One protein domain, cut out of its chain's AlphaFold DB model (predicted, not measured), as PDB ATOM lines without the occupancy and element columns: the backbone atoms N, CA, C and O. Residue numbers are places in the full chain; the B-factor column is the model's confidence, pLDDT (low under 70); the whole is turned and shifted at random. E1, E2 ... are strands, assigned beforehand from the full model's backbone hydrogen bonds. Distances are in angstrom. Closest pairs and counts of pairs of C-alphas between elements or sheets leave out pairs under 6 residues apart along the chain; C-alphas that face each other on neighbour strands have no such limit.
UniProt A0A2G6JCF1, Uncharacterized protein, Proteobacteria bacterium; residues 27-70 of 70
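This is residues 27 to 70 of the 70 residues of an uncharacterized protein of Proteobacteria bacterium (UniProt A0A2G6JCF1). With little regular structure, this is an elongated chain of loops, with a small two-strand hairpin, E1 and E2, towards one end and a looped stretch, residues 50 to 70, making the other end. Within that stretch, residues 64 to 65 pair with residues 68 to 69, antiparallel. The printed part has 44 residues, with no named helix and two strands, E1 then E2, in one antiparallel sheet; the class is all strand, with only 8 residues in named elements. It is compact, with a radius of gyration of the C-alphas of 10.4 A and spans of 30 by 19 by 11 A.

E1, residues 38 to 41, and E2, residues 46 to 49, form an antiparallel hairpin, with 135 degrees between their directions. C-alphas 38 and 49 face each other at 4.5 A. N 39 and O 48, 2.8 A apart, are within hydrogen-bond range, as are N 41 and O 46 at 2.9 A.

E1 begins at C-alpha 38 (35.719, 35.287, -11.440) and is 9.4 A long. E2, 10.0 A long, ends at C-alpha 49 (37.559, 32.839, -8.092).

The C-alphas of Gly 27 and Gly 60, the two farthest apart, are separated by 30.9 A. The printed part has no cut, and the link from E1 to E2 is tight. Mean pLDDT of the printed part is 90.8, and no printed residue is under 70.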
ATOM      1  N   GLY A  27      37.514  27.746 -22.412       73.12
ATOM      2  CA  GLY A  27      38.382  28.635 -21.662       73.12
ATOM      3  C   GLY A  27      38.170  30.130 -21.892       73.12
ATOM      4  O   GLY A  27      37.399  30.543 -22.759       73.12
ATOM      5  N   CYS A  28      38.835  30.936 -21.068       88.25
ATOM      6  CA  CYS A  28      38.774  32.398 -21.047       88.25
ATOM      7  C   CYS A  28      40.049  33.027 -21.633       88.25
ATOM      8  O   CYS A  28      41.131  32.442 -21.543       88.25
ATOM      9  N   ALA A  29      39.925  34.225 -22.207       87.56
ATOM     10  CA  ALA A  29      41.045  35.050 -22.657       87.56
ATOM     11  C   ALA A  29      41.294  36.237 -21.714       87.56
ATOM     12  O   ALA A  29      42.438  36.665 -21.553       87.56
ATOM     13  N   ASP A  30      40.246  36.746 -21.067       88.88
ATOM     14  CA  ASP A  30      40.334  37.754 -20.016       88.88
ATOM     15  C   ASP A  30      39.200  37.622 -18.978       88.88
ATOM     16  O   ASP A  30      38.343  36.742 -19.059       88.88
ATOM     17  N   ASP A  31      39.218  38.471 -17.946       89.06
ATOM     18  CA  ASP A  31      38.248  38.406 -16.845       89.06
ATOM     19  C   ASP A  31      36.802  38.675 -17.290       89.06
ATOM     20  O   ASP A  31      35.871  38.231 -16.621       89.06
ATOM     21  N   PHE A  32      36.587  39.381 -18.407       88.75
ATOM     22  CA  PHE A  32      35.246  39.664 -18.923       88.75
ATOM     23  C   PHE A  32      34.589  38.432 -19.545       88.75
ATOM     24  O   PHE A  32      33.359  38.372 -19.612       88.75
ATOM     25  N   ASP A  33      35.384  37.440 -19.952       86.94
ATOM     26  CA  ASP A  33      34.877  36.139 -20.392       86.94
ATOM     27  C   ASP A  33      34.333  35.311 -19.218       86.94
ATOM     28  O   ASP A  33      33.576  34.354 -19.414       86.94
ATOM     29  N   CYS A  34      34.704  35.667 -17.985       87.69
ATOM     30  CA  CYS A  34      34.354  34.912 -16.797       87.69
ATOM     31  C   CYS A  34      33.045  35.390 -16.154       87.69
ATOM     32  O   CYS A  34      32.829  36.584 -15.942       87.69
ATOM     33  N   PRO A  35      32.136  34.467 -15.790       85.25
ATOM     34  CA  PRO A  35      30.870  34.849 -15.190       85.25
ATOM     35  C   PRO A  35      31.044  35.259 -13.721       85.25
ATOM     36  O   PRO A  35      31.645  34.539 -12.919       85.25
ATOM     37  N   GLY A  36      30.410  36.368 -13.337       86.88
ATOM     38  CA  GLY A  36      30.418  36.864 -11.958       86.88
ATOM     39  C   GLY A  36      31.726  37.565 -11.596       86.88
ATOM     40  O   GLY A  36      32.279  38.294 -12.406       86.88
ATOM     41  N   GLU A  37      32.205  37.360 -10.368       86.44
ATOM     42  CA  GLU A  37      33.461  37.938  -9.853       86.44
ATOM     43  C   GLU A  37      34.635  36.950  -9.991       86.44
ATOM     44  O   GLU A  37      35.476  36.802  -9.103       86.44
ATOM     45  N   GLN A  38      34.637  36.201 -11.091       90.06
ATOM     46  CA  GLN A  38      35.719  35.287 -11.440       90.06
ATOM     47  C   GLN A  38      36.760  36.006 -12.293       90.06
ATOM     48  O   GLN A  38      36.465  36.998 -12.953       90.06
ATOM     49  N   VAL A  39      37.975  35.478 -12.287       91.12
ATOM     50  CA  VAL A  39      39.088  35.970 -13.091       91.12
ATOM     51  C   VAL A  39      39.605  34.880 -14.002       91.12
ATOM     52  O   VAL A  39      39.545  33.689 -13.677       91.12
ATOM     53  N   CYS A  40      40.132  35.304 -15.141       91.06
ATOM     54  CA  CYS A  40      40.726  34.389 -16.083       91.06
ATOM     55  C   CYS A  40      42.149  34.035 -15.671       91.06
ATOM     56  O   CYS A  40      43.032  34.893 -15.602       91.06
ATOM     57  N   LYS A  41      42.363  32.746 -15.426       90.44
ATOM     58  CA  LYS A  41      43.684  32.166 -15.237       90.44
ATOM     59  C   LYS A  41      44.270  31.829 -16.593       90.44
ATOM     60  O   LYS A  41      43.834  30.877 -17.239       90.44
ATOM     61  N   LEU A  42      45.240  32.615 -17.036       86.50
ATOM     62  CA  LEU A  42      45.761  32.569 -18.398       86.50
ATOM     63  C   LEU A  42      46.581  31.303 -18.659       86.50
ATOM     64  O   LEU A  42      46.615  30.832 -19.794       86.50
ATOM     65  N   SER A  43      47.204  30.705 -17.634       88.31
ATOM     66  CA  SER A  43      47.969  29.458 -17.811       88.31
ATOM     67  C   SER A  43      47.094  28.265 -18.188       88.31
ATOM     68  O   SER A  43      47.517  27.413 -18.968       88.31
ATOM     69  N   THR A  44      45.882  28.199 -17.639       86.56
ATOM     70  CA  THR A  44      44.909  27.124 -17.871       86.56
ATOM     71  C   THR A  44      43.748  27.565 -18.751       86.56
ATOM     72  O   THR A  44      42.900  26.740 -19.081       86.56
ATOM     73  N   SER A  45      43.712  28.851 -19.116       89.06
ATOM     74  CA  SER A  45      42.579  29.510 -19.764       89.06
ATOM     75  C   SER A  45      41.272  29.204 -19.031       89.06
ATOM     76  O   SER A  45      40.280  28.885 -19.660       89.06
ATOM     77  N   SER A  46      41.245  29.236 -17.696       88.25
ATOM     78  CA  SER A  46      40.054  28.860 -16.918       88.25
ATOM     79  C   SER A  46      39.590  29.973 -15.991       88.25
ATOM     80  O   SER A  46      40.405  30.634 -15.352       88.25
ATOM     81  N   CYS A  47      38.276  30.125 -15.854       90.06
ATOM     82  CA  CYS A  47      37.701  31.026 -14.868       90.06
ATOM     83  C   CYS A  47      37.829  30.433 -13.465       90.06
ATOM     84  O   CYS A  47      37.319  29.345 -13.191       90.06
ATOM     85  N   GLU A  48      38.516  31.150 -12.584       91.00
ATOM     86  CA  GLU A  48      38.669  30.804 -11.173       91.00
ATOM     87  C   GLU A  48      38.198  31.978 -10.296       91.00
ATOM     88  O   GLU A  48      38.141  33.120 -10.759       91.00
ATOM     89  N   PRO A  49      37.832  31.748  -9.024       92.62
ATOM     90  CA  PRO A  49      37.559  32.839  -8.092       92.62
ATOM     91  C   PRO A  49      38.744  33.809  -7.983       92.62
ATOM     92  O   PRO A  49      39.899  33.383  -8.030       92.62
ATOM     93  N   PHE A  50      38.464  35.100  -7.795       92.31
ATOM     94  CA  PHE A  50      39.505  36.101  -7.567       92.31
ATOM     95  C   PHE A  50      40.357  35.752  -6.334       92.31
ATOM     96  O   PHE A  50      39.833  35.564  -5.234       92.31
ATOM     97  N   VAL A  51      41.674  35.710  -6.527       93.50
ATOM     98  CA  VAL A  51      42.691  35.581  -5.477       93.50
ATOM     99  C   VAL A  51      43.590  36.812  -5.481       93.50
ATOM    100  O   VAL A  51      43.761  37.429  -4.434       93.50
ATOM    101  N   CYS A  52      44.158  37.172  -6.639       94.44
ATOM    102  CA  CYS A  52      45.032  38.335  -6.779       94.44
ATOM    103  C   CYS A  52      45.143  38.809  -8.239       94.44
ATOM    104  O   CYS A  52      45.001  38.024  -9.182       94.44
ATOM    105  N   LYS A  53      45.457  40.095  -8.428       90.31
ATOM    106  CA  LYS A  53      45.882  40.697  -9.705       90.31
ATOM    107  C   LYS A  53      47.232  41.404  -9.604       90.31
ATOM    108  O   LYS A  53      47.911  41.547 -10.617       90.31
ATOM    109  N   ALA A  54      47.619  41.826  -8.407       92.94
ATOM    110  CA  ALA A  54      48.901  42.440  -8.111       92.94
ATOM    111  C   ALA A  54      49.492  41.870  -6.814       92.94
ATOM    112  O   ALA A  54      48.772  41.335  -5.975       92.94
ATOM    113  N   ASP A  55      50.805  42.023  -6.637       95.19
ATOM    114  CA  ASP A  55      51.520  41.603  -5.420       95.19
ATOM    115  C   ASP A  55      50.913  42.226  -4.149       95.19
ATOM    116  O   ASP A  55      50.886  41.587  -3.102       95.19
ATOM    117  N   ASP A  56      50.349  43.434  -4.257       95.38
ATOM    118  CA  ASP A  56      49.677  44.136  -3.154       95.38
ATOM    119  C   ASP A  56      48.382  43.448  -2.674       95.38
ATOM    120  O   ASP A  56      47.950  43.679  -1.543       95.38
ATOM    121  N   ASP A  57      47.766  42.591  -3.498       94.56
ATOM    122  CA  ASP A  57      46.602  41.788  -3.095       94.56
ATOM    123  C   ASP A  57      47.014  40.611  -2.194       94.56
ATOM    124  O   ASP A  57      46.195  40.044  -1.464       94.56
ATOM    125  N   CYS A  58      48.294  40.238  -2.232       95.62
ATOM    126  CA  CYS A  58      48.839  39.120  -1.491       95.62
ATOM    127  C   CYS A  58      49.446  39.575  -0.158       95.62
ATOM    128  O   CYS A  58      50.176  40.558  -0.047       95.62
ATOM    129  N   THR A  59      49.175  38.823   0.908       93.69
ATOM    130  CA  THR A  59      49.745  39.117   2.232       93.69
ATOM    131  C   THR A  59      51.112  38.461   2.418       93.69
ATOM    132  O   THR A  59      51.464  37.519   1.720       93.69
ATOM    133  N   GLY A  60      51.893  38.921   3.399       92.44
ATOM    134  CA  GLY A  60      53.121  38.221   3.796       92.44
ATOM    135  C   GLY A  60      54.301  38.360   2.826       92.44
ATOM    136  O   GLY A  60      55.263  37.608   2.958       92.44
ATOM    137  N   GLY A  61      54.256  39.320   1.895       91.88
ATOM    138  CA  GLY A  61      55.335  39.562   0.928       91.88
ATOM    139  C   GLY A  61      55.387  38.548  -0.217       91.88
ATOM    140  O   GLY A  61      56.448  38.356  -0.803       91.88
ATOM    141  N   GLN A  62      54.267  37.880  -0.489       96.88
ATOM    142  CA  GLN A  62      54.086  37.010  -1.648       96.88
ATOM    143  C   GLN A  62      53.904  37.843  -2.923       96.88
ATOM    144  O   GLN A  62      53.413  38.970  -2.855       96.88
ATOM    145  N   SER A  63      54.243  37.272  -4.076       96.12
ATOM    146  CA  SER A  63      53.944  37.869  -5.381       96.12
ATOM    147  C   SER A  63      52.715  37.217  -6.004       96.12
ATOM    148  O   SER A  63      52.459  36.024  -5.816       96.12
ATOM    149  N   CYS A  64      51.956  38.001  -6.765       95.31
ATOM    150  CA  CYS A  64      50.825  37.504  -7.525       95.31
ATOM    151  C   CYS A  64      51.291  36.986  -8.886       95.31
ATOM    152  O   CYS A  64      51.867  37.714  -9.693       95.31
ATOM    153  N   ASP A  65      50.997  35.721  -9.162       93.62
ATOM    154  CA  ASP A  65      51.281  35.083 -10.438       93.62
ATOM    155  C   ASP A  65      50.068  34.287 -10.890       93.62
ATOM    156  O   ASP A  65      49.657  33.341 -10.225       93.62
ATOM    157  N   ASP A  66      49.483  34.712 -12.009       91.94
ATOM    158  CA  ASP A  66      48.342  34.052 -12.646       91.94
ATOM    159  C   ASP A  66      47.210  33.692 -11.666       91.94
ATOM    160  O   ASP A  66      46.756  32.549 -11.582       91.94
ATOM    161  N   ASN A  67      46.781  34.692 -10.887       91.62
ATOM    162  CA  ASN A  67      45.762  34.552  -9.846       91.62
ATOM    163  C   ASN A  67      46.151  33.577  -8.708       91.62
ATOM    164  O   ASN A  67      45.299  32.927  -8.104       91.62
ATOM    165  N   VAL A  68      47.445  33.463  -8.398       93.31
ATOM    166  CA  VAL A  68      47.968  32.698  -7.257       93.31
ATOM    167  C   VAL A  68      49.003  33.529  -6.496       93.31
ATOM    168  O   VAL A  68      50.003  33.962  -7.063       93.31
ATOM    169  N   CYS A  69      48.796  33.710  -5.189       94.94
ATOM    170  CA  CYS A  69      49.804  34.290  -4.300       94.94
ATOM    171  C   CYS A  69      50.873  33.245  -3.962       94.94
ATOM    172  O   CYS A  69      50.549  32.204  -3.379       94.94
ATOM    173  N   LYS A  70      52.138  33.522  -4.289       94.50
ATOM    174  CA  LYS A  70      53.272  32.621  -4.033       94.50
ATOM    175  C   LYS A  70      54.479  33.323  -3.425       94.50
ATOM    176  O   LYS A  70      54.717  34.505  -3.746       94.50
TER     177      LYS A  70